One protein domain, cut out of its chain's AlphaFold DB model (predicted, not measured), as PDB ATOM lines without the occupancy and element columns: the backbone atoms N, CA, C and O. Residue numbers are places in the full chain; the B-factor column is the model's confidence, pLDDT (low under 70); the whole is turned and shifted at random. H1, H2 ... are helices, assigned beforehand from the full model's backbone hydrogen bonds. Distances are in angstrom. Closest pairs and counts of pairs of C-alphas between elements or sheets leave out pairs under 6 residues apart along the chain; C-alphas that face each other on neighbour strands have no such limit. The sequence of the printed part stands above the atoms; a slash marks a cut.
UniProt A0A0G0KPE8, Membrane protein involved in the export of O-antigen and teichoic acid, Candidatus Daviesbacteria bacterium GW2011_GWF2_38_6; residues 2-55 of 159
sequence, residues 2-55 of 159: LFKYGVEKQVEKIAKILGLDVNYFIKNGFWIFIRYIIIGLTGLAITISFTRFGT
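What this domain is: This is residues 2 to 55 of the 159 residues of the protein "Membrane protein involved in the export of O-antigen and teichoic acid" of Candidatus Daviesbacteria bacterium GW2011_GWF2_38_6 (UniProt A0A0G0KPE8). Two helices make an L, meeting near the end of the shorter H1 and the start of the long H2. H2 is a long arm that makes the length of the whole, and its residues 26 to 53 stand free, as do residues 2 to 7 of H1. The printed part has 54 residues with two named helices, H1 then H2, and no named strand: all helix. It is extended, with a radius of gyration of the C-alphas of 19.3 A and spans of 58 by 25 by 13 A.

How they stand to each other: H1, residues 2 to 18, touches H2, residues 22 to 53, with residues 11 to 15 alone, and H2 touches H1 with residues 22 to 23 alone. The closest C-alphas are those of Ala 15 and Val 22, 5.5 A apart. Their lines stand at 83 degrees, about perpendicular. O i to N i+4 pairs are within hydrogen-bond range in 12 of 13 cases in H1 and 27 of 28 in H2.

Where its parts are: H1 begins at C-alpha 2 (-40.098, -32.681, 13.860) and is 25.1 A long. H2 is 45.4 A long, has a kink of 25 degrees near residue 29, and ends at C-alpha 53 (-10.702, -65.286, 49.846).

The domain as a whole: The C-alphas of Leu 2 and Thr 55 are the two farthest apart, 60.1 A. The printed part has no cut, and the link from H1 to H2 is tight. Confidence is low, under 70, at residues 2 to 8.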
ATOM      1  N   LEU A   2     -39.833 -33.713  12.836       47.06
ATOM      2  CA  LEU A   2     -40.098 -32.681  13.860       47.06
ATOM      3  C   LEU A   2     -39.466 -32.943  15.247       47.06
ATOM      4  O   LEU A   2     -39.098 -32.000  15.939       47.06
ATOM      5  N   PHE A   3     -39.270 -34.210  15.633       50.50
ATOM      6  CA  PHE A   3     -38.695 -34.570  16.939       50.50
ATOM      7  C   PHE A   3     -37.199 -34.229  17.073       50.50
ATOM      8  O   PHE A   3     -36.752 -33.839  18.146       50.50
ATOM      9  N   LYS A   4     -36.430 -34.314  15.978       55.00
ATOM     10  CA  LYS A   4     -35.001 -33.941  15.955       55.00
ATOM     11  C   LYS A   4     -34.808 -32.431  16.135       55.00
ATOM     12  O   LYS A   4     -33.961 -32.003  16.909       55.00
ATOM     13  N   TYR A   5     -35.678 -31.647  15.498       58.19
ATOM     14  CA  TYR A   5     -35.621 -30.184  15.494       58.19
ATOM     15  C   TYR A   5     -35.880 -29.566  16.879       58.19
ATOM     16  O   TYR A   5     -35.275 -28.560  17.243       58.19
ATOM     17  N   GLY A   6     -36.774 -30.168  17.673       67.81
ATOM     18  CA  GLY A   6     -37.059 -29.713  19.037       67.81
ATOM     19  C   GLY A   6     -35.898 -29.954  20.004       67.81
ATOM     20  O   GLY A   6     -35.598 -29.094  20.831       67.81
ATOM     21  N   VAL A   7     -35.218 -31.095  19.863       66.94
ATOM     22  CA  VAL A   7     -34.062 -31.466  20.691       66.94
ATOM     23  C   VAL A   7     -32.855 -30.587  20.361       66.94
ATOM     24  O   VAL A   7     -32.245 -30.032  21.270       66.94
ATOM     25  N   GLU A   8     -32.558 -30.368  19.078       69.50
ATOM     26  CA  GLU A   8     -31.443 -29.511  18.641       69.50
ATOM     27  C   GLU A   8     -31.582 -28.070  19.164       69.50
ATOM     28  O   GLU A   8     -30.628 -27.496  19.690       69.50
ATOM     29  N   LYS A   9     -32.802 -27.519  19.150       72.00
ATOM     30  CA  LYS A   9     -33.081 -26.164  19.650       72.00
ATOM     31  C   LYS A   9     -32.916 -26.034  21.170       72.00
ATOM     32  O   LYS A   9     -32.534 -24.973  21.668       72.00
ATOM     33  N   GLN A  10     -33.208 -27.095  21.925       74.44
ATOM     34  CA  GLN A  10     -32.961 -27.129  23.371       74.44
ATOM     35  C   GLN A  10     -31.466 -27.251  23.682       74.44
ATOM     36  O   GLN A  10     -30.976 -26.555  24.571       74.44
ATOM     37  N   VAL A  11     -30.736 -28.061  22.909       74.12
ATOM     38  CA  VAL A  11     -29.279 -28.215  23.026       74.12
ATOM     39  C   VAL A  11     -28.562 -26.887  22.764       74.12
ATOM     40  O   VAL A  11     -27.717 -26.498  23.565       74.12
ATOM     41  N   GLU A  12     -28.943 -26.127  21.732       75.44
ATOM     42  CA  GLU A  12     -28.367 -24.797  21.462       75.44
ATOM     43  C   GLU A  12     -28.654 -23.773  22.567       75.44
ATOM     44  O   GLU A  12     -27.791 -22.962  22.918       75.44
ATOM     45  N   LYS A  13     -29.864 -23.801  23.139       78.81
ATOM     46  CA  LYS A  13     -30.242 -22.897  24.232       78.81
ATOM     47  C   LYS A  13     -29.406 -23.171  25.483       78.81
ATOM     48  O   LYS A  13     -28.927 -22.232  26.113       78.81
ATOM     49  N   ILE A  14     -29.198 -24.447  25.807       76.12
ATOM     50  CA  ILE A  14     -28.356 -24.880  26.928       76.12
ATOM     51  C   ILE A  14     -26.880 -24.560  26.649       76.12
ATOM     52  O   ILE A  14     -26.200 -24.034  27.528       76.12
ATOM     53  N   ALA A  15     -26.403 -24.781  25.422       78.56
ATOM     54  CA  ALA A  15     -25.036 -24.464  25.006       78.56
ATOM     55  C   ALA A  15     -24.705 -22.975  25.175       78.56
ATOM     56  O   ALA A  15     -23.654 -22.634  25.715       78.56
ATOM     57  N   LYS A  16     -25.626 -22.079  24.790       78.00
ATOM     58  CA  LYS A  16     -25.460 -20.627  24.972       78.00
ATOM     59  C   LYS A  16     -25.455 -20.191  26.434       78.00
ATOM     60  O   LYS A  16     -24.707 -19.284  26.773       78.00
ATOM     61  N   ILE A  17     -26.280 -20.806  27.281       84.81
ATOM     62  CA  ILE A  17     -26.339 -20.474  28.715       84.81
ATOM     63  C   ILE A  17     -25.066 -20.936  29.430       84.81
ATOM     64  O   ILE A  17     -24.551 -20.226  30.287       84.81
ATOM     65  N   LEU A  18     -24.559 -22.118  29.073       79.56
ATOM     66  CA  LEU A  18     -23.397 -22.720  29.726       79.56
ATOM     67  C   LEU A  18     -22.057 -22.294  29.109       79.56
ATOM     68  O   LEU A  18     -21.019 -22.528  29.718       79.56
ATOM     69  N   GLY A  19     -22.055 -21.703  27.910       77.69
ATOM     70  CA  GLY A  19     -20.827 -21.406  27.165       77.69
ATOM     71  C   GLY A  19     -20.053 -22.666  26.755       77.69
ATOM     72  O   GLY A  19     -18.837 -22.614  26.584       77.69
ATOM     73  N   LEU A  20     -20.743 -23.805  26.633       78.38
ATOM     74  CA  LEU A  20     -20.157 -25.122  26.379       78.38
ATOM     75  C   LEU A  20     -20.653 -25.694  25.053       78.38
ATOM     76  O   LEU A  20     -21.828 -25.576  24.710       78.38
ATOM     77  N   ASP A  21     -19.772 -26.409  24.356       77.69
ATOM     78  CA  ASP A  21     -20.181 -27.300  23.273       77.69
ATOM     79  C   ASP A  21     -20.823 -28.558  23.881       77.69
ATOM     80  O   ASP A  21     -20.148 -29.502  24.299       77.69
ATOM     81  N   VAL A  22     -22.153 -28.538  23.981       78.69
ATOM     82  CA  VAL A  22     -22.950 -29.591  24.626       78.69
ATOM     83  C   VAL A  22     -22.842 -30.922  23.876       78.69
ATOM     84  O   VAL A  22     -22.798 -31.972  24.513       78.69
ATOM     85  N   ASN A  23     -22.731 -30.906  22.543       75.62
ATOM     86  CA  ASN A  23     -22.568 -32.138  21.765       75.62
ATOM     87  C   ASN A  23     -21.208 -32.786  22.035       75.62
ATOM     88  O   ASN A  23     -21.127 -34.002  22.230       75.62
ATOM     89  N   TYR A  24     -20.147 -31.979  22.096       73.19
ATOM     90  CA  TYR A  24     -18.825 -32.450  22.500       73.19
ATOM     91  C   TYR A  24     -18.832 -32.983  23.938       73.19
ATOM     92  O   TYR A  24     -18.296 -34.058  24.210       73.19
ATOM     93  N   PHE A  25     -19.465 -32.256  24.858       77.69
ATOM     94  CA  PHE A  25     -19.532 -32.632  26.266       77.69
ATOM     95  C   PHE A  25     -20.251 -33.969  26.474       77.69
ATOM     96  O   PHE A  25     -19.743 -34.832  27.182       77.69
ATOM     97  N   ILE A  26     -21.395 -34.176  25.817       80.12
ATOM     98  CA  ILE A  26     -22.162 -35.422  25.934       80.12
ATOM     99  C   ILE A  26     -21.370 -36.601  25.361       80.12
ATOM    100  O   ILE A  26     -21.295 -37.652  25.996       80.12
ATOM    101  N   LYS A  27     -20.748 -36.439  24.185       77.88
ATOM    102  CA  LYS A  27     -20.038 -37.536  23.515       77.88
ATOM    103  C   LYS A  27     -18.800 -37.996  24.289       77.88
ATOM    104  O   LYS A  27     -18.634 -39.195  24.490       77.88
ATOM    105  N   ASN A  28     -17.952 -37.067  24.728       77.75
ATOM    106  CA  ASN A  28     -16.708 -37.411  25.432       77.75
ATOM    107  C   ASN A  28     -16.959 -37.691  26.923       77.75
ATOM    108  O   ASN A  28     -16.401 -38.617  27.512       77.75
ATOM    109  N   GLY A  29     -17.901 -36.965  27.536       81.31
ATOM    110  CA  GLY A  29     -18.334 -37.213  28.911       81.31
ATOM    111  C   GLY A  29     -18.901 -38.621  29.110       81.31
ATOM    112  O   GLY A  29     -18.666 -39.230  30.152       81.31
ATOM    113  N   PHE A  30     -19.571 -39.181  28.097       84.94
ATOM    114  CA  PHE A  30     -20.053 -40.561  28.123       84.94
ATOM    115  C   PHE A  30     -18.917 -41.587  28.273       84.94
ATOM    116  O   PHE A  30     -19.003 -42.478  29.121       84.94
ATOM    117  N   TRP A  31     -17.823 -41.444  27.517       83.81
ATOM    118  CA  TRP A  31     -16.661 -42.337  27.618       83.81
ATOM    119  C   TRP A  31     -15.964 -42.230  28.972       83.81
ATOM    120  O   TRP A  31     -15.627 -43.245  29.589       83.81
ATOM    121  N   ILE A  32     -15.802 -41.004  29.471       83.12
ATOM    122  CA  ILE A  32     -15.239 -40.744  30.799       83.12
ATOM    123  C   ILE A  32     -16.105 -41.390  31.889       83.12
ATOM    124  O   ILE A  32     -15.576 -42.016  32.810       83.12
ATOM    125  N   PHE A  33     -17.429 -41.285  31.776       88.75
ATOM    126  CA  PHE A  33     -18.366 -41.885  32.721       88.75
ATOM    127  C   PHE A  33     -18.271 -43.417  32.740       88.75
ATOM    128  O   PHE A  33     -18.128 -44.006  33.814       88.75
ATOM    129  N   ILE A  34     -18.249 -44.065  31.568       91.44
ATOM    130  CA  ILE A  34     -18.047 -45.521  31.458       91.44
ATOM    131  C   ILE A  34     -16.735 -45.944  32.123       91.44
ATOM    132  O   ILE A  34     -16.716 -46.911  32.887       91.44
ATOM    133  N   ARG A  35     -15.642 -45.210  31.879       89.06
ATOM    134  CA  ARG A  35     -14.340 -45.487  32.497       89.06
ATOM    135  C   ARG A  35     -14.443 -45.513  34.025       89.06
ATOM    136  O   ARG A  35     -13.943 -46.448  34.645       89.06
ATOM    137  N   TYR A  36     -15.107 -44.530  34.632       91.50
ATOM    138  CA  TYR A  36     -15.269 -44.486  36.087       91.50
ATOM    139  C   TYR A  36     -16.172 -45.598  36.630       91.50
ATOM    140  O   TYR A  36     -15.867 -46.140  37.691       91.50
ATOM    141  N   ILE A  37     -17.220 -45.998  35.900       96.62
ATOM    142  CA  ILE A  37     -18.027 -47.172  36.268       96.62
ATOM    143  C   ILE A  37     -17.157 -48.431  36.293       96.62
ATOM    144  O   ILE A  37     -17.185 -49.169  37.275       96.62
ATOM    145  N   ILE A  38     -16.359 -48.668  35.248       95.94
ATOM    146  CA  ILE A  38     -15.486 -49.848  35.165       95.94
ATOM    147  C   ILE A  38     -14.469 -49.846  36.314       95.94
ATOM    148  O   ILE A  38     -14.287 -50.870  36.973       95.94
ATOM    149  N   ILE A  39     -13.842 -48.703  36.604       93.44
ATOM    150  CA  ILE A  39     -12.911 -48.559  37.737       93.44
ATOM    151  C   ILE A  39     -13.618 -48.858  39.070       93.44
ATOM    152  O   ILE A  39     -13.089 -49.597  39.898       93.44
ATOM    153  N   GLY A  40     -14.829 -48.335  39.275       96.00
ATOM    154  CA  GLY A  40     -15.609 -48.589  40.487       96.00
ATOM    155  C   GLY A  40     -15.975 -50.066  40.655       96.00
ATOM    156  O   GLY A  40     -15.747 -50.645  41.716       96.00
ATOM    157  N   LEU A  41     -16.489 -50.701  39.598       97.44
ATOM    158  CA  LEU A  41     -16.879 -52.114  39.620       97.44
ATOM    159  C   LEU A  41     -15.682 -53.045  39.827       97.44
ATOM    160  O   LEU A  41     -15.774 -53.995  40.602       97.44
ATOM    161  N   THR A  42     -14.547 -52.764  39.185       95.00
ATOM    162  CA  THR A  42     -13.313 -53.539  39.380       95.00
ATOM    163  C   THR A  42     -12.757 -53.368  40.794       95.00
ATOM    164  O   THR A  42     -12.404 -54.359  41.427       95.00
ATOM    165  N   GLY A  43     -12.763 -52.149  41.344       92.50
ATOM    166  CA  GLY A  43     -12.376 -51.896  42.735       92.50
ATOM    167  C   GLY A  43     -13.262 -52.627  43.749       92.50
ATOM    168  O   GLY A  43     -12.756 -53.229  44.702       92.50
ATOM    169  N   LEU A  44     -14.579 -52.649  43.517       94.44
ATOM    170  CA  LEU A  44     -15.522 -53.430  44.322       94.44
ATOM    171  C   LEU A  44     -15.257 -54.933  44.209       94.44
ATOM    172  O   LEU A  44     -15.186 -55.610  45.233       94.44
ATOM    173  N   ALA A  45     -15.054 -55.451  42.997       94.81
ATOM    174  CA  ALA A  45     -14.747 -56.861  42.778       94.81
ATOM    175  C   ALA A  45     -13.460 -57.283  43.504       94.81
ATOM    176  O   ALA A  45     -13.458 -58.291  44.207       94.81
ATOM    177  N   ILE A  46     -12.393 -56.481  43.415       91.62
ATOM    178  CA  ILE A  46     -11.135 -56.712  44.139       91.62
ATOM    179  C   ILE A  46     -11.381 -56.728  45.653       91.62
ATOM    180  O   ILE A  46     -10.924 -57.639  46.344       91.62
ATOM    181  N   THR A  47     -12.144 -55.764  46.171       90.62
ATOM    182  CA  THR A  47     -12.459 -55.677  47.607       90.62
ATOM    183  C   THR A  47     -13.246 -56.899  48.088       90.62
ATOM    184  O   THR A  47     -12.923 -57.471  49.132       90.62
ATOM    185  N   ILE A  48     -14.243 -57.344  47.317       92.44
ATOM    186  CA  ILE A  48     -15.017 -58.559  47.607       92.44
ATOM    187  C   ILE A  48     -14.105 -59.788  47.586       92.44
ATOM    188  O   ILE A  48     -14.184 -60.604  48.503       92.44
ATOM    189  N   SER A  49     -13.214 -59.905  46.599       92.94
ATOM    190  CA  SER A  49     -12.260 -61.013  46.514       92.94
ATOM    191  C   SER A  49     -11.333 -61.065  47.726       92.94
ATOM    192  O   SER A  49     -11.211 -62.118  48.345       92.94
ATOM    193  N   PHE A  50     -10.744 -59.938  48.141       89.94
ATOM    194  CA  PHE A  50      -9.918 -59.895  49.353       89.94
ATOM    195  C   PHE A  50     -10.712 -60.213  50.623       89.94
ATOM    196  O   PHE A  50     -10.183 -60.855  51.523       89.94
ATOM    197  N   THR A  51     -11.976 -59.791  50.698       87.44
ATOM    198  CA  THR A  51     -12.824 -60.038  51.875       87.44
ATOM    199  C   THR A  51     -13.284 -61.495  51.961       87.44
ATOM    200  O   THR A  51     -13.433 -62.017  53.061       87.44
ATOM    201  N   ARG A  52     -13.522 -62.160  50.822       91.19
ATOM    202  CA  ARG A  52     -13.999 -63.553  50.779       91.19
ATOM    203  C   ARG A  52     -12.880 -64.590  50.774       91.19
ATOM    204  O   ARG A  52     -13.041 -65.635  51.389       91.19
ATOM    205  N   PHE A  53     -11.792 -64.326  50.056       91.31
ATOM    206  CA  PHE A  53     -10.702 -65.286  49.846       91.31
ATOM    207  C   PHE A  53      -9.423 -64.928  50.608       91.31
ATOM    208  O   PHE A  53      -8.505 -65.740  50.678       91.31
ATOM    209  N   GLY A  54      -9.341 -63.716  51.152       87.56
ATOM    210  CA  GLY A  54      -8.192 -63.231  51.905       87.56
ATOM    211  C   GLY A  54      -8.525 -62.942  53.364       87.56
ATOM    212  O   GLY A  54      -9.564 -63.327  53.895       87.56
ATOM    213  N   THR A  55      -7.613 -62.230  54.022       88.38
ATOM    214  CA  THR A  55      -7.791 -61.752  55.396       88.38
ATOM    215  C   THR A  55      -7.923 -60.233  55.418       88.38
ATOM    216  O   THR A  55      -7.423 -59.526  54.538       88.38
TER     217      THR A  55